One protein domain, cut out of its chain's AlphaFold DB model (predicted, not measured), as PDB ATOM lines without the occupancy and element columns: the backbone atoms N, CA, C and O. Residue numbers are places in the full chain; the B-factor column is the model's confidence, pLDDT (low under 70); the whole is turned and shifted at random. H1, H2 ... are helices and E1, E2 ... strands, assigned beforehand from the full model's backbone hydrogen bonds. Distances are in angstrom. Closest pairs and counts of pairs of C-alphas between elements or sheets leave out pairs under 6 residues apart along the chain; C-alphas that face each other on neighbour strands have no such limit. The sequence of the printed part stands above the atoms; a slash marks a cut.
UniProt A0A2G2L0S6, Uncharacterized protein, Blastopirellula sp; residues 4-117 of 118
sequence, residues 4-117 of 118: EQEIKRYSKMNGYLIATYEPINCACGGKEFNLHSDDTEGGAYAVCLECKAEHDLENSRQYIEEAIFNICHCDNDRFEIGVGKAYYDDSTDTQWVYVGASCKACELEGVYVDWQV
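Overview. This is residues 4 to 117 of the 118 residues of an uncharacterized protein of Blastopirellula sp (UniProt A0A2G2L0S6). Two sheets lie face to face as a sandwich, a larger, twisted sheet, E1 E5 E6 E7, made of the short strand E1 and the long strands E5, E6 and E7, and a smaller sheet, E2 E3 E4, over one of its faces, while the helix H1 packs on its other face. A long stretch without a named element, residues 58 to 78, links the small sheet to the large one, and its residues 68 to 69 pair with the edge strand E2. The printed part has 114 residues, with one named helix followed by seven named strands, both sheets antiparallel, in the orders E1 - E5 - E6 - E7 and E2 - E3 - E4; the class is mostly strand. It is compact, with a radius of gyration of the C-alphas of 13.4 A and spans of 40 by 29 by 27 A.

Along the chain. H1 is residues 4 to 14, 15.1 A long, beginning at C-alpha 4 at (-45.214, -19.039, -19.495). E1 is residues 20 to 23, E2 residues 33 to 38, 16.5 A long, E3 residues 43 to 48, 17.1 A long, and E4 residues 54 to 57. E5 is residues 79 to 87, 25.7 A long, beginning at C-alpha 79 at (-31.515, -21.258, -18.729). E6 is residues 94 to 103, 26.5 A long, and E7 is residues 109 to 116, 21.4 A long, ending at C-alpha 116 at (-43.397, -16.418, -38.093).

Arrangement. In the larger sheet E1 and E7 are the edge strands. E1 and E5 are antiparallel, with N 22 and O 83 2.8 A apart, within hydrogen-bond range. E5, E6 and E7 form a meander, each strand the antiparallel neighbour of the one before; N 84 and O 98 are 2.8 A apart, and N 99 and O 113 2.9 A. E2, E3 and E4 form a second meander, with N 36 and O 45 2.9 A apart and N 55 and O 46 2.8 A. The sheets' best planes are 19 degrees apart where they face each other, 9.8 A centre to centre. The closest C-alphas of E2 and E5 are those of Phe 33 and Phe 79, 5.3 A apart. H1 is on the larger sheet, with the C-alphas of Ile 7 and Val 111 of E7 6.3 A apart, and is apart from E2, E3 and E4. In H1 every O i to N i+4 pair is within hydrogen-bond range.

Size, cuts and confidence. The two C-alphas farthest apart are those of Asp 75 and Asp 90, at 41.9 A. The printed part has no cut. The link from E4 to E5, 21 residues, is long. The mean pLDDT of the printed part is 96.8, and no printed residue is under 70.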
ATOM      1  N   GLU A   4     -43.995 -18.956 -18.682       98.19
ATOM      2  CA  GLU A   4     -45.214 -19.039 -19.495       98.19
ATOM      3  C   GLU A   4     -46.001 -17.718 -19.495       98.19
ATOM      4  O   GLU A   4     -46.463 -17.262 -20.541       98.19
ATOM      5  N   GLN A   5     -46.161 -17.085 -18.330       97.81
ATOM      6  CA  GLN A   5     -46.841 -15.794 -18.214       97.81
ATOM      7  C   GLN A   5     -46.091 -14.684 -18.951       97.81
ATOM      8  O   GLN A   5     -46.739 -13.831 -19.558       97.81
ATOM      9  N   GLU A   6     -44.757 -14.702 -18.930       98.00
ATOM     10  CA  GLU A   6     -43.949 -13.720 -19.651       98.00
ATOM     11  C   GLU A   6     -44.082 -13.885 -21.171       98.00
ATOM     12  O   GLU A   6     -44.367 -12.912 -21.870       98.00
ATOM     13  N   ILE A   7     -44.016 -15.119 -21.685       98.56
ATOM     14  CA  ILE A   7     -44.258 -15.393 -23.112       98.56
ATOM     15  C   ILE A   7     -45.694 -15.000 -23.499       98.56
ATOM     16  O   ILE A   7     -45.917 -14.359 -24.528       98.56
ATOM     17  N   LYS A   8     -46.696 -15.297 -22.659       98.50
ATOM     18  CA  LYS A   8     -48.086 -14.847 -22.873       98.50
ATOM     19  C   LYS A   8     -48.201 -13.323 -22.919       98.50
ATOM     20  O   LYS A   8     -48.925 -12.787 -23.758       98.50
ATOM     21  N   ARG A   9     -47.498 -12.610 -22.037       98.44
ATOM     22  CA  ARG A   9     -47.486 -11.143 -22.001       98.44
ATOM     23  C   ARG A   9     -46.868 -10.566 -23.276       98.44
ATOM     24  O   ARG A   9     -47.487  -9.699 -23.892       98.44
ATOM     25  N   TYR A  10     -45.689 -11.048 -23.669       98.31
ATOM     26  CA  TYR A  10     -44.983 -10.593 -24.869       98.31
ATOM     27  C   TYR A  10     -45.764 -10.917 -26.149       98.31
ATOM     28  O   TYR A  10     -46.024 -10.027 -26.951       98.31
ATOM     29  N   SER A  11     -46.249 -12.151 -26.297       98.38
ATOM     30  CA  SER A  11     -47.021 -12.586 -27.473       98.38
ATOM     31  C   SER A  11     -48.304 -11.777 -27.686       98.38
ATOM     32  O   SER A  11     -48.643 -11.417 -28.812       98.38
ATOM     33  N   LYS A  12     -48.982 -11.382 -26.598       98.19
ATOM     34  CA  LYS A  12     -50.115 -10.450 -26.663       98.19
ATOM     35  C   LYS A  12     -49.709  -9.075 -27.203       98.19
ATOM     36  O   LYS A  12     -50.488  -8.466 -27.929       98.19
ATOM     37  N   MET A  13     -48.531  -8.571 -26.832       98.00
ATOM     38  CA  MET A  13     -48.006  -7.304 -27.356       98.00
ATOM     39  C   MET A  13     -47.595  -7.418 -28.827       98.00
ATOM     40  O   MET A  13     -47.762  -6.453 -29.565       98.00
ATOM     41  N   ASN A  14     -47.109  -8.590 -29.238       97.00
ATOM     42  CA  ASN A  14     -46.714  -8.882 -30.615       97.00
ATOM     43  C   ASN A  14     -47.912  -9.151 -31.552       97.00
ATOM     44  O   ASN A  14     -47.765  -9.160 -32.766       97.00
ATOM     45  N   GLY A  15     -49.113  -9.361 -31.001       97.62
ATOM     46  CA  GLY A  15     -50.349  -9.560 -31.766       97.62
ATOM     47  C   GLY A  15     -50.691 -11.018 -32.089       97.62
ATOM     48  O   GLY A  15     -51.800 -11.274 -32.552       97.62
ATOM     49  N   TYR A  16     -49.813 -11.972 -31.768       97.50
ATOM     50  CA  TYR A  16     -50.037 -13.409 -31.978       97.50
ATOM     51  C   TYR A  16     -50.004 -14.137 -30.639       97.50
ATOM     52  O   TYR A  16     -48.965 -14.656 -30.236       97.50
ATOM     53  N   LEU A  17     -51.126 -14.127 -29.914       97.88
ATOM     54  CA  LEU A  17     -51.222 -14.726 -28.581       97.88
ATOM     55  C   LEU A  17     -50.953 -16.235 -28.636       97.88
ATOM     56  O   LEU A  17     -51.566 -16.947 -29.429       97.88
ATOM     57  N   ILE A  18     -50.088 -16.729 -27.748       98.25
ATOM     58  CA  ILE A  18     -49.821 -18.167 -27.691       98.25
ATOM     59  C   ILE A  18     -51.066 -18.959 -27.264       98.25
ATOM     60  O   ILE A  18     -51.757 -18.606 -26.304       98.25
ATOM     61  N   ALA A  19     -51.311 -20.065 -27.956       97.44
ATOM     62  CA  ALA A  19     -52.316 -21.067 -27.631       97.44
ATOM     63  C   ALA A  19     -51.733 -22.200 -26.769       97.44
ATOM     64  O   ALA A  19     -52.431 -22.744 -25.913       97.44
ATOM     65  N   THR A  20     -50.453 -22.536 -26.957       97.81
ATOM     66  CA  THR A  20     -49.749 -23.560 -26.169       97.81
ATOM     67  C   THR A  20     -48.426 -23.049 -25.619       97.81
ATOM     68  O   THR A  20     -47.852 -22.077 -26.111       97.81
ATOM     69  N   TYR A  21     -47.965 -23.723 -24.568       98.31
ATOM     70  CA  TYR A  21     -46.660 -23.536 -23.956       98.31
ATOM     71  C   TYR A  21     -46.070 -24.902 -23.608       98.31
ATOM     72  O   TYR A  21     -46.749 -25.736 -23.007       98.31
ATOM     73  N   GLU A  22     -44.807 -25.112 -23.962       98.06
ATOM     74  CA  GLU A  22     -44.084 -26.362 -23.763       98.06
ATOM     75  C   GLU A  22     -42.707 -26.069 -23.138       98.06
ATOM     76  O   GLU A  22     -41.866 -25.429 -23.772       98.06
ATOM     77  N   PRO A  23     -42.442 -26.498 -21.888       97.75
ATOM     78  CA  PRO A  23     -41.110 -26.396 -21.306       97.75
ATOM     79  C   PRO A  23     -40.169 -27.437 -21.920       97.75
ATOM     80  O   PRO A  23     -40.532 -28.606 -22.082       97.75
ATOM     81  N   ILE A  24     -38.926 -27.043 -22.182       97.69
ATOM     82  CA  ILE A  24     -37.908 -27.947 -22.716       97.69
ATOM     83  C   ILE A  24     -37.306 -28.768 -21.578       97.69
ATOM     84  O   ILE A  24     -36.799 -28.234 -20.594       97.69
ATOM     85  N   ASN A  25     -37.359 -30.091 -21.722       97.00
ATOM     86  CA  ASN A  25     -36.738 -31.042 -20.808       97.00
ATOM     87  C   ASN A  25     -35.905 -32.033 -21.617       97.00
ATOM     88  O   ASN A  25     -36.365 -32.556 -22.635       97.00
ATOM     89  N   CYS A  26     -34.686 -32.314 -21.164       98.12
ATOM     90  CA  CYS A  26     -33.833 -33.273 -21.843       98.12
ATOM     91  C   CYS A  26     -34.246 -34.702 -21.475       98.12
ATOM     92  O   CYS A  26     -34.598 -34.981 -20.329       98.12
ATOM     93  N   ALA A  27     -34.118 -35.645 -22.412       97.50
ATOM     94  CA  ALA A  27     -34.358 -37.065 -22.147       97.50
ATOM     95  C   ALA A  27     -33.414 -37.646 -21.073       97.50
ATOM     96  O   ALA A  27     -33.741 -38.658 -20.457       97.50
ATOM     97  N   CYS A  28     -32.268 -37.002 -20.811       98.25
ATOM     98  CA  CYS A  28     -31.374 -37.379 -19.714       98.25
ATOM     99  C   CYS A  28     -31.875 -36.940 -18.324       98.25
ATOM    100  O   CYS A  28     -31.298 -37.360 -17.326       98.25
ATOM    101  N   GLY A  29     -32.919 -36.107 -18.251       97.75
ATOM    102  CA  GLY A  29     -33.439 -35.507 -17.018       97.75
ATOM    103  C   GLY A  29     -32.990 -34.062 -16.766       97.75
ATOM    104  O   GLY A  29     -33.566 -33.399 -15.902       97.75
ATOM    105  N   GLY A  30     -32.020 -33.559 -17.536       97.50
ATOM    106  CA  GLY A  30     -31.508 -32.196 -17.418       97.50
ATOM    107  C   GLY A  30     -32.538 -31.130 -17.797       97.50
ATOM    108  O   GLY A  30     -33.314 -31.302 -18.743       97.50
ATOM    109  N   LYS A  31     -32.523 -30.021 -17.052       97.50
ATOM    110  CA  LYS A  31     -33.473 -28.898 -17.188       97.50
ATOM    111  C   LYS A  31     -32.828 -27.566 -17.555       97.50
ATOM    112  O   LYS A  31     -33.534 -26.638 -17.933       97.50
ATOM    113  N   GLU A  32     -31.508 -27.474 -17.439       98.12
ATOM    114  CA  GLU A  32     -30.759 -26.277 -17.802       98.12
ATOM    115  C   GLU A  32     -30.032 -26.472 -19.132       98.12
ATOM    116  O   GLU A  32     -29.439 -27.526 -19.403       98.12
ATOM    117  N   PHE A  33     -30.058 -25.423 -19.943       98.69
ATOM    118  CA  PHE A  33     -29.550 -25.422 -21.302       98.69
ATOM    119  C   PHE A  33     -28.783 -24.136 -21.593       98.69
ATOM    120  O   PHE A  33     -29.082 -23.082 -21.027       98.69
ATOM    121  N   ASN A  34     -27.842 -24.223 -22.527       98.56
ATOM    122  CA  ASN A  34     -27.417 -23.060 -23.291       98.56
ATOM    123  C   ASN A  34     -28.406 -22.830 -24.441       98.56
ATOM    124  O   ASN A  34     -28.780 -23.788 -25.120       98.56
ATOM    125  N   LEU A  35     -28.810 -21.579 -24.670       98.56
ATOM    126  CA  LEU A  35     -29.732 -21.206 -25.744       98.56
ATOM    127  C   LEU A  35     -28.970 -20.549 -26.897       98.56
ATOM    128  O   LEU A  35     -28.188 -19.621 -26.694       98.56
ATOM    129  N   HIS A  36     -29.264 -20.983 -28.114       98.50
ATOM    130  CA  HIS A  36     -28.759 -20.383 -29.335       98.50
ATOM    131  C   HIS A  36     -29.928 -19.998 -30.241       98.50
ATOM    132  O   HIS A  36     -30.861 -20.788 -30.387       98.50
ATOM    133  N   SER A  37     -29.878 -18.815 -30.849       97.81
ATOM    134  CA  SER A  37     -30.950 -18.310 -31.716       97.81
ATOM    135  C   SER A  37     -30.422 -17.560 -32.930       97.81
ATOM    136  O   SER A  37     -29.269 -17.139 -32.955       97.81
ATOM    137  N   ASP A  38     -31.282 -17.404 -33.926       97.00
ATOM    138  CA  ASP A  38     -31.103 -16.513 -35.066       97.00
ATOM    139  C   ASP A  38     -32.400 -15.717 -35.243       97.00
ATOM    140  O   ASP A  38     -33.430 -16.263 -35.645       97.00
ATOM    141  N   ASP A  39     -32.357 -14.435 -34.881       92.75
ATOM    142  CA  ASP A  39     -33.516 -13.539 -34.951       92.75
ATOM    143  C   ASP A  39     -33.794 -13.066 -36.388       92.75
ATOM    144  O   ASP A  39     -34.872 -12.542 -36.669       92.75
ATOM    145  N   THR A  40     -32.823 -13.216 -37.297       92.81
ATOM    146  CA  THR A  40     -32.936 -12.739 -38.682       92.81
ATOM    147  C   THR A  40     -33.700 -13.746 -39.525       92.81
ATOM    148  O   THR A  40     -34.689 -13.389 -40.169       92.81
ATOM    149  N   GLU A  41     -33.269 -15.007 -39.498       93.00
ATOM    150  CA  GLU A  41     -33.934 -16.078 -40.249       93.00
ATOM    151  C   GLU A  41     -35.064 -16.742 -39.457       93.00
ATOM    152  O   GLU A  41     -35.986 -17.310 -40.046       93.00
ATOM    153  N   GLY A  42     -35.048 -16.607 -38.129       93.06
ATOM    154  CA  GLY A  42     -36.028 -17.213 -37.242       93.06
ATOM    155  C   GLY A  42     -35.685 -18.668 -36.959       93.06
ATOM    156  O   GLY A  42     -36.039 -19.583 -37.704       93.06
ATOM    157  N   GLY A  43     -35.024 -18.899 -35.834       96.44
ATOM    158  CA  GLY A  43     -34.790 -20.249 -35.354       96.44
ATOM    159  C   GLY A  43     -34.049 -20.293 -34.035       96.44
ATOM    160  O   GLY A  43     -33.424 -19.322 -33.607       96.44
ATOM    161  N   ALA A  44     -34.120 -21.445 -33.378       98.12
ATOM    162  CA  ALA A  44     -33.406 -21.677 -32.136       98.12
ATOM    163  C   ALA A  44     -33.079 -23.151 -31.911       98.12
ATOM    164  O   ALA A  44     -33.778 -24.060 -32.355       98.12
ATOM    165  N   TYR A  45     -32.026 -23.380 -31.140       98.44
ATOM    166  CA  TYR A  45     -31.724 -24.683 -30.567       98.44
ATOM    167  C   TYR A  45     -31.151 -24.520 -29.164       98.44
ATOM    168  O   TYR A  45     -30.585 -23.486 -28.800       98.44
ATOM    169  N   ALA A  46     -31.309 -25.561 -28.362       98.44
ATOM    170  CA  ALA A  46     -30.826 -25.605 -26.994       98.44
ATOM    171  C   ALA A  46     -29.811 -26.735 -26.819       98.44
ATOM    172  O   ALA A  46     -29.987 -27.823 -27.359       98.44
ATOM    173  N   VAL A  47     -28.762 -26.508 -26.031       98.56
ATOM    174  CA  VAL A  47     -27.760 -27.532 -25.702       98.56
ATOM    175  C   VAL A  47     -27.872 -27.874 -24.226       98.56
ATOM    176  O   VAL A  47     -27.674 -27.014 -23.369       98.56
ATOM    177  N   CYS A  48     -28.192 -29.130 -23.910       98.75
ATOM    178  CA  CYS A  48     -28.342 -29.572 -22.525       98.75
ATOM    179  C   CYS A  48     -27.018 -29.436 -21.766       98.75
ATOM    180  O   CYS A  48     -25.990 -29.963 -22.195       98.75
ATOM    181  N   LEU A  49     -27.030 -28.793 -20.597       98.06
ATOM    182  CA  LEU A  49     -25.806 -28.611 -19.816       98.06
ATOM    183  C   LEU A  49     -25.277 -29.911 -19.203       98.06
ATOM    184  O   LEU A  49     -24.071 -29.993 -18.956       98.06
ATOM    185  N   GLU A  50     -26.131 -30.919 -19.017       98.12
ATOM    186  CA  GLU A  50     -25.759 -32.220 -18.453       98.12
ATOM    187  C   GLU A  50     -25.186 -33.171 -19.508       98.12
ATOM    188  O   GLU A  50     -24.021 -33.555 -19.423       98.12
ATOM    189  N   CYS A  51     -25.984 -33.550 -20.513       98.50
ATOM    190  CA  CYS A  51     -25.597 -34.577 -21.486       98.50
ATOM    191  C   CYS A  51     -25.063 -34.027 -22.815       98.50
ATOM    192  O   CYS A  51     -24.637 -34.809 -23.662       98.50
ATOM    193  N   LYS A  52     -25.079 -32.701 -23.004       98.50
ATOM    194  CA  LYS A  52     -24.638 -32.003 -24.228       98.50
ATOM    195  C   LYS A  52     -25.447 -32.318 -25.489       98.50
ATOM    196  O   LYS A  52     -25.038 -31.917 -26.572       98.50
ATOM    197  N   ALA A  53     -26.591 -32.989 -25.364       98.25
ATOM    198  CA  ALA A  53     -27.500 -33.183 -26.487       98.25
ATOM    199  C   ALA A  53     -28.041 -31.836 -26.989       98.25
ATOM    200  O   ALA A  53     -28.428 -30.980 -26.186       98.25
ATOM    201  N   GLU A  54     -28.076 -31.679 -28.312       97.56
ATOM    202  CA  GLU A  54     -28.768 -30.575 -28.973       97.56
ATOM    203  C   GLU A  54     -30.264 -30.886 -29.081       97.56
ATOM    204  O   GLU A  54     -30.671 -32.013 -29.363       97.56
ATOM    205  N   HIS A  55     -31.075 -29.860 -28.866       98.12
ATOM    206  CA  HIS A  55     -32.520 -29.872 -28.994       98.12
ATOM    207  C   HIS A  55     -32.909 -28.804 -30.009       98.12
ATOM    208  O   HIS A  55     -32.820 -27.612 -29.717       98.12
ATOM    209  N   ASP A  56     -33.315 -29.241 -31.197       97.38
ATOM    210  CA  ASP A  56     -33.924 -28.365 -32.194       97.38
ATOM    211  C   ASP A  56     -35.282 -27.875 -31.674       97.38
ATOM    212  O   ASP A  56     -36.105 -28.682 -31.226       97.38
ATOM    213  N   LEU A  57     -35.500 -26.560 -31.687       97.12
ATOM    214  CA  LEU A  57     -36.752 -25.960 -31.245       97.12
ATOM    215  C   LEU A  57     -37.624 -25.699 -32.469       97.12
ATOM    216  O   LEU A  57     -37.275 -24.909 -33.343       97.12
ATOM    217  N   GLU A  58     -38.771 -26.379 -32.523       95.62
ATOM    218  CA  GLU A  58     -39.760 -26.250 -33.604       95.62
ATOM    219  C   GLU A  58     -39.198 -26.532 -35.011       95.62
ATOM    220  O   GLU A  58     -39.618 -25.929 -35.995       95.62
ATOM    221  N   ASN A  59     -38.265 -27.491 -35.120       94.19
ATOM    222  CA  ASN A  59     -37.640 -27.921 -36.382       94.19
ATOM    223  C   ASN A  59     -37.031 -26.755 -37.185       94.19
ATOM    224  O   ASN A  59     -37.094 -26.723 -38.420       94.19
ATOM    225  N   SER A  60     -36.485 -25.765 -36.475       94.12
ATOM    226  CA  SER A  60     -35.996 -24.514 -37.050       94.12
ATOM    227  C   SER A  60     -34.485 -24.501 -37.268       94.12
ATOM    228  O   SER A  60     -33.978 -23.641 -37.984       94.12
ATOM    229  N   ARG A  61     -33.748 -25.484 -36.728       91.69
ATOM    230  CA  ARG A  61     -32.277 -25.548 -36.796       91.69
ATOM    231  C   ARG A  61     -31.716 -25.435 -38.211       91.69
ATOM    232  O   ARG A  61     -30.648 -24.860 -38.387       91.69
ATOM    233  N   GLN A  62     -32.421 -25.978 -39.200       91.56
ATOM    234  CA  GLN A  62     -32.016 -25.940 -40.608       91.56
ATOM    235  C   GLN A  62     -32.041 -24.537 -41.236       91.56
ATOM    236  O   GLN A  62     -31.431 -24.349 -42.283       91.56
ATOM    237  N   TYR A  63     -32.751 -23.586 -40.625       91.00
ATOM    238  CA  TYR A  63     -32.860 -22.204 -41.098       91.00
ATOM    239  C   TYR A  63     -31.857 -21.265 -40.418       91.00
ATOM    240  O   TYR A  63     -31.713 -20.129 -40.844       91.00
ATOM    241  N   ILE A  64     -31.161 -21.727 -39.374       93.50
ATOM    242  CA  ILE A  64     -30.164 -20.922 -38.663       93.50
ATOM    243  C   ILE A  64     -28.916 -20.786 -39.532       93.50
ATOM    244  O   ILE A  64     -28.232 -21.782 -39.792       93.50
ATOM    245  N   GLU A  65     -28.585 -19.555 -39.909       93.62
ATOM    246  CA  GLU A  65     -27.353 -19.242 -40.635       93.62
ATOM    247  C   GLU A  65     -26.268 -18.753 -39.673       93.62
ATOM    248  O   GLU A  65     -25.137 -19.251 -39.702       93.62
ATOM    249  N   GLU A  66     -26.622 -17.847 -38.755       93.38
ATOM    250  CA  GLU A  66     -25.695 -17.254 -37.790       93.38
ATOM    251  C   GLU A  66     -26.250 -17.337 -36.364       93.38
ATOM    252  O   GLU A  66     -26.967 -16.469 -35.874       93.38
ATOM    253  N   ALA A  67     -25.872 -18.403 -35.655       95.06
ATOM    254  CA  ALA A  67     -26.326 -18.619 -34.287       95.06
ATOM    255  C   ALA A  67     -25.696 -17.625 -33.295       95.06
ATOM    256  O   ALA A  67     -24.486 -17.652 -33.042       95.06
ATOM    257  N   ILE A  68     -26.538 -16.838 -32.633       96.62
ATOM    258  CA  ILE A  68     -26.194 -16.038 -31.460       96.62
ATOM    259  C   ILE A  68     -26.209 -16.943 -30.229       96.62
ATOM    260  O   ILE A  68     -27.182 -17.647 -29.963       96.62
ATOM    261  N   PHE A  69     -25.126 -16.920 -29.452       97.81
ATOM    262  CA  PHE A  69     -25.087 -17.537 -28.127       97.81
ATOM    263  C   PHE A  69     -25.737 -16.601 -27.110       97.81
ATOM    264  O   PHE A  69     -25.204 -15.529 -26.819       97.81
ATOM    265  N   ASN A  70     -26.890 -16.998 -26.580       97.88
ATOM    266  CA  ASN A  70     -27.664 -16.142 -25.698       97.88
ATOM    267  C   ASN A  70     -27.075 -16.129 -24.289       97.88
ATOM    268  O   ASN A  70     -26.836 -17.173 -23.681       97.88
ATOM    269  N   ILE A  71     -26.895 -14.922 -23.762       97.50
ATOM    270  CA  ILE A  71     -26.447 -14.664 -22.397       97.50
ATOM    271  C   ILE A  71     -27.451 -13.750 -21.707       97.50
ATOM    272  O   ILE A  71     -28.043 -12.857 -22.314       97.50
ATOM    273  N   CYS A  72     -27.665 -13.985 -20.420       97.75
ATOM    274  CA  CYS A  72     -28.508 -13.133 -19.607       97.75
ATOM    275  C   CYS A  72     -27.790 -11.803 -19.348       97.75
ATOM    276  O   CYS A  72     -26.565 -11.738 -19.343       97.75
ATOM    277  N   HIS A  73     -28.544 -10.760 -19.004       94.94
ATOM    278  CA  HIS A  73     -27.975  -9.481 -18.573       94.94
ATOM    279  C   HIS A  73     -27.051  -9.594 -17.342       94.94
ATOM    280  O   HIS A  73     -26.217  -8.724 -17.119       94.94
ATOM    281  N   CYS A  74     -27.190 -10.650 -16.534       97.50
ATOM    282  CA  CYS A  74     -26.287 -10.940 -15.416       97.50
ATOM    283  C   CYS A  74     -25.054 -11.779 -15.807       97.50
ATOM    284  O   CYS A  74     -24.436 -12.378 -14.928       97.50
ATOM    285  N   ASP A  75     -24.742 -11.877 -17.102       97.50
ATOM    286  CA  ASP A  75     -23.648 -12.664 -17.691       97.50
ATOM    287  C   ASP A  75     -23.759 -14.193 -17.509       97.50
ATOM    288  O   ASP A  75     -22.816 -14.932 -17.791       97.50
ATOM    289  N   ASN A  76     -24.913 -14.700 -17.063       97.44
ATOM    290  CA  ASN A  76     -25.168 -16.138 -16.966       97.44
ATOM    291  C   ASN A  76     -25.696 -16.707 -18.295       97.44
ATOM    292  O   ASN A  76     -26.559 -16.108 -18.931       97.44
ATOM    293  N   ASP A  77     -25.236 -17.897 -18.667       97.31
ATOM    294  CA  ASP A  77     -25.548 -18.578 -19.931       97.31
ATOM    295  C   ASP A  77     -26.455 -19.812 -19.760       97.31
ATOM    296  O   ASP A  77     -26.653 -20.587 -20.699       97.31
ATOM    297  N   ARG A  78     -26.984 -20.014 -18.547       98.00
ATOM    298  CA  ARG A  78     -27.770 -21.192 -18.153       98.00
ATOM    299  C   ARG A  78     -29.234 -20.838 -17.982       98.00
ATOM    300  O   ARG A  78     -29.572 -19.980 -17.159       98.00
ATOM    301  N   PHE A  79     -30.091 -21.552 -18.701       98.38
ATOM    302  CA  PHE A  79     -31.515 -21.258 -18.729       98.38
ATOM    303  C   PHE A  79     -32.386 -22.501 -18.596       98.38
ATOM    304  O   PHE A  79     -32.082 -23.545 -19.169       98.38
ATOM    305  N   GLU A  80     -33.528 -22.344 -17.926       98.31
ATOM    306  CA  GLU A  80     -34.710 -23.156 -18.227       98.31
ATOM    307  C   GLU A  80     -35.437 -22.515 -19.413       98.31
ATOM    308  O   GLU A  80     -35.742 -21.321 -19.375       98.31
ATOM    309  N   ILE A  81     -35.701 -23.288 -20.465       98.56
ATOM    310  CA  ILE A  81     -36.250 -22.794 -21.736       98.56
ATOM    311  C   ILE A  81     -37.698 -23.261 -21.889       98.56
ATOM    312  O   ILE A  81     -38.051 -24.373 -21.486       98.56
ATOM    313  N   GLY A  82     -38.537 -22.429 -22.498       98.44
ATOM    314  CA  GLY A  82     -39.900 -22.786 -22.873       98.44
ATOM    315  C   GLY A  82     -40.286 -22.201 -24.224       98.44
ATOM    316  O   GLY A  82     -39.853 -21.108 -24.584       98.44
ATOM    317  N   VAL A  83     -41.113 -22.937 -24.959       98.69
ATOM    318  CA  VAL A  83     -41.598 -22.551 -26.284       98.69
ATOM    319  C   VAL A  83     -43.089 -22.273 -26.208       98.69
ATOM    320  O   VAL A  83     -43.857 -23.087 -25.700       98.69
ATOM    321  N   GLY A  84     -43.506 -21.110 -26.696       98.50
ATOM    322  CA  GLY A  84     -44.908 -20.764 -26.885       98.50
ATOM    323  C   GLY A  84     -45.261 -20.716 -28.365       98.50
ATOM    324  O   GLY A  84     -44.490 -20.184 -29.158       98.50
ATOM    325  N   LYS A  85     -46.435 -21.233 -28.737       98.44
ATOM    326  CA  LYS A  85     -46.906 -21.244 -30.130       98.44
ATOM    327  C   LYS A  85     -48.240 -20.543 -30.277       98.44
ATOM    328  O   LYS A  85     -49.148 -20.784 -29.483       98.44
ATOM    329  N   ALA A  86     -48.362 -19.714 -31.307       98.00
ATOM    330  CA  ALA A  86     -49.634 -19.201 -31.802       98.00
ATOM    331  C   ALA A  86     -50.027 -19.957 -33.076       98.00
ATOM    332  O   ALA A  86     -49.163 -20.306 -33.884       98.00
ATOM    333  N   TYR A  87     -51.322 -20.200 -33.251       97.44
ATOM    334  CA  TYR A  87     -51.874 -20.919 -34.398       97.44
ATOM    335  C   TYR A  87     -52.706 -19.982 -35.269       97.44
ATOM    336  O   TYR A  87     -53.191 -18.959 -34.786       97.44
ATOM    337  N   TYR A  88     -52.892 -20.349 -36.535       94.81
ATOM    338  CA  TYR A  88     -53.887 -19.697 -37.385       94.81
ATOM    339  C   TYR A  88     -55.303 -19.930 -36.825       94.81
ATOM    340  O   TYR A  88     -55.588 -21.018 -36.336       94.81
ATOM    341  N   ASP A  89     -56.201 -18.945 -36.944       88.69
ATOM    342  CA  ASP A  89     -57.542 -18.968 -36.317       88.69
ATOM    343  C   ASP A  89     -58.356 -20.248 -36.602       88.69
ATOM    344  O   ASP A  89     -59.081 -20.732 -35.732       88.69
ATOM    345  N   ASP A  90     -58.197 -20.819 -37.801       90.50
ATOM    346  CA  ASP A  90     -58.943 -21.988 -38.280       90.50
ATOM    347  C   ASP A  90     -58.083 -23.267 -38.404       90.50
ATOM    348  O   ASP A  90     -58.505 -24.236 -39.042       90.50
ATOM    349  N   SER A  91     -56.869 -23.300 -37.835       92.62
ATOM    350  CA  SER A  91     -55.960 -24.457 -37.922       92.62
ATOM    351  C   SER A  91     -55.173 -24.701 -36.627       92.62
ATOM    352  O   SER A  91     -55.061 -23.846 -35.758       92.62
ATOM    353  N   THR A  92     -54.595 -25.897 -36.494       89.25
ATOM    354  CA  THR A  92     -53.542 -26.191 -35.503       89.25
ATOM    355  C   THR A  92     -52.141 -25.933 -36.051       89.25
ATOM    356  O   THR A  92     -51.152 -26.207 -35.371       89.25
ATOM    357  N   ASP A  93     -52.042 -25.453 -37.290       93.94
ATOM    358  CA  ASP A  93     -50.771 -25.085 -37.895       93.94
ATOM    359  C   ASP A  93     -50.174 -23.895 -37.150       93.94
ATOM    360  O   ASP A  93     -50.851 -22.903 -36.857       93.94
ATOM    361  N   THR A  94     -48.886 -24.008 -36.838       96.00
ATOM    362  CA  THR A  94     -48.153 -22.951 -36.142       96.00
ATOM    363  C   THR A  94     -48.013 -21.753 -37.061       96.00
ATOM    364  O   THR A  94     -47.510 -21.868 -38.170       96.00
ATOM    365  N   GLN A  95     -48.491 -20.606 -36.590       96.50
ATOM    366  CA  GLN A  95     -48.327 -19.316 -37.242       96.50
ATOM    367  C   GLN A  95     -47.100 -18.592 -36.692       96.50
ATOM    368  O   GLN A  95     -46.355 -17.985 -37.457       96.50
ATOM    369  N   TRP A  96     -46.888 -18.656 -35.376       98.00
ATOM    370  CA  TRP A  96     -45.810 -17.942 -34.695       98.00
ATOM    371  C   TRP A  96     -45.202 -18.789 -33.583       98.00
ATOM    372  O   TRP A  96     -45.930 -19.466 -32.851       98.00
ATOM    373  N   VAL A  97     -43.885 -18.703 -33.426       98.38
ATOM    374  CA  VAL A  97     -43.119 -19.356 -32.361       98.38
ATOM    375  C   VAL A  97     -42.454 -18.294 -31.498       98.38
ATOM    376  O   VAL A  97     -41.926 -17.314 -32.012       98.38
ATOM    377  N   TYR A  98     -42.464 -18.504 -30.185       98.62
ATOM    378  CA  TYR A  98     -41.759 -17.694 -29.198       98.62
ATOM    379  C   TYR A  98     -40.875 -18.595 -28.346       98.62
ATOM    380  O   TYR A  98     -41.379 -19.533 -27.725       98.62
ATOM    381  N   VAL A  99     -39.584 -18.286 -28.248       98.56
ATOM    382  CA  VAL A  99     -38.650 -19.000 -27.372       98.56
ATOM    383  C   VAL A  99     -38.285 -18.100 -26.204       98.56
ATOM    384  O   VAL A  99     -37.618 -17.073 -26.352       98.56
ATOM    385  N   GLY A 100     -38.754 -18.488 -25.023       98.25
ATOM    386  CA  GLY A 100     -38.441 -17.818 -23.774       98.25
ATOM    387  C   GLY A 100     -37.429 -18.589 -22.940       98.25
ATOM    388  O   GLY A 100     -37.316 -19.812 -23.036       98.25
ATOM    389  N   ALA A 101     -36.726 -17.866 -22.073       98.19
ATOM    390  CA  ALA A 101     -35.773 -18.444 -21.139       98.19
ATOM    391  C   ALA A 101     -35.879 -17.786 -19.754       98.19
ATOM    392  O   ALA A 101     -36.101 -16.580 -19.636       98.19
ATOM    393  N   SER A 102     -35.709 -18.589 -18.704       98.00
ATOM    394  CA  SER A 102     -35.623 -18.165 -17.303       98.00
ATOM    395  C   SER A 102     -34.202 -18.386 -16.798       98.00
ATOM    396  O   SER A 102     -33.704 -19.515 -16.787       98.00
ATOM    397  N   CYS A 103     -33.541 -17.308 -16.378       97.75
ATOM    398  CA  CYS A 103     -32.216 -17.371 -15.774       97.75
ATOM    399  C   CYS A 103     -32.333 -17.692 -14.281       97.75
ATOM    400  O   CYS A 103     -32.876 -16.898 -13.517       97.75
ATOM    401  N   LYS A 104     -31.769 -18.814 -13.822       91.38
ATOM    402  CA  LYS A 104     -31.814 -19.179 -12.390       91.38
ATOM    403  C   LYS A 104     -30.861 -18.389 -11.503       91.38
ATOM    404  O   LYS A 104     -31.019 -18.409 -10.289       91.38
ATOM    405  N   ALA A 105     -29.907 -17.670 -12.091       96.38
ATOM    406  CA  ALA A 105     -28.973 -16.845 -11.332       96.38
ATOM    407  C   ALA A 105     -29.585 -15.507 -10.880       96.38
ATOM    408  O   ALA A 105     -29.288 -15.049  -9.780       96.38
ATOM    409  N   CYS A 106     -30.422 -14.872 -11.710       96.56
ATOM    410  CA  CYS A 106     -31.043 -13.574 -11.400       96.56
ATOM    411  C   CYS A 106     -32.578 -13.573 -11.459       96.56
ATOM    412  O   CYS A 106     -33.180 -12.518 -11.287       96.56
ATOM    413  N   GLU A 107     -33.194 -14.729 -11.718       93.62
ATOM    414  CA  GLU A 107     -34.648 -14.927 -11.808       93.62
ATOM    415  C   GLU A 107     -35.335 -14.084 -12.896       93.62
ATOM    416  O   GLU A 107     -36.543 -13.879 -12.861       93.62
ATOM    417  N   LEU A 108     -34.578 -13.595 -13.883       96.12
ATOM    418  CA  LEU A 108     -35.137 -12.867 -15.018       96.12
ATOM    419  C   LEU A 108     -35.718 -13.847 -16.046       96.12
ATOM    420  O   LEU A 108     -35.021 -14.757 -16.510       96.12
ATOM    421  N   GLU A 109     -36.971 -13.622 -16.436       97.06
ATOM    422  CA  GLU A 109     -37.615 -14.265 -17.581       97.06
ATOM    423  C   GLU A 109     -37.734 -13.305 -18.768       97.06
ATOM    424  O   GLU A 109     -38.001 -12.115 -18.594       97.06
ATOM    425  N   GLY A 110     -37.579 -13.827 -19.983       96.56
ATOM    426  CA  GLY A 110     -37.775 -13.050 -21.205       96.56
ATOM    427  C   GLY A 110     -37.921 -13.926 -22.441       96.56
ATOM    428  O   GLY A 110     -37.589 -15.112 -22.411       96.56
ATOM    429  N   VAL A 111     -38.428 -13.328 -23.519       97.94
ATOM    430  CA  VAL A 111     -38.405 -13.903 -24.872       97.94
ATOM    431  C   VAL A 111     -37.090 -13.495 -25.526       97.94
ATOM    432  O   VAL A 111     -36.765 -12.311 -25.540       97.94
ATOM    433  N   TYR A 112     -36.331 -14.478 -26.006       97.31
ATOM    434  CA  TYR A 112     -35.023 -14.255 -26.629       97.31
ATOM    435  C   TYR A 112     -35.111 -14.218 -28.149       97.31
ATOM    436  O   TYR A 112     -34.337 -13.507 -28.768       97.31
ATOM    437  N   VAL A 113     -36.055 -14.960 -28.727       97.88
ATOM    438  CA  VAL A 113     -36.307 -14.967 -30.166       97.88
ATOM    439  C   VAL A 113     -37.765 -15.332 -30.427       97.88
ATOM    440  O   VAL A 113     -38.375 -16.111 -29.682       97.88
ATOM    441  N   ASP A 114     -38.329 -14.770 -31.487       97.75
ATOM    442  CA  ASP A 114     -39.641 -15.124 -32.003       97.75
ATOM    443  C   ASP A 114     -39.664 -15.024 -33.529       97.75
ATOM    444  O   ASP A 114     -38.910 -14.250 -34.115       97.75
ATOM    445  N   TRP A 115     -40.488 -15.843 -34.179       97.25
ATOM    446  CA  TRP A 115     -40.587 -15.836 -35.636       97.25
ATOM    447  C   TRP A 115     -41.937 -16.331 -36.135       97.25
ATOM    448  O   TRP A 115     -42.610 -17.156 -35.507       97.25
ATOM    449  N   GLN A 116     -42.302 -15.853 -37.323       95.62
ATOM    450  CA  GLN A 116     -43.397 -16.418 -38.093       95.62
ATOM    451  C   GLN A 116     -42.949 -17.728 -38.743       95.62
ATOM    452  O   GLN A 116     -41.916 -17.772 -39.411       95.62
ATOM    453  N   VAL A 117     -43.747 -18.783 -38.601       91.69
ATOM    454  CA  VAL A 117     -43.513 -20.035 -39.331       91.69
ATOM    455  C   VAL A 117     -43.938 -19.841 -40.787       91.69
ATOM    456  O   VAL A 117     -45.027 -19.326 -41.056       91.69
TER     457      VAL A 117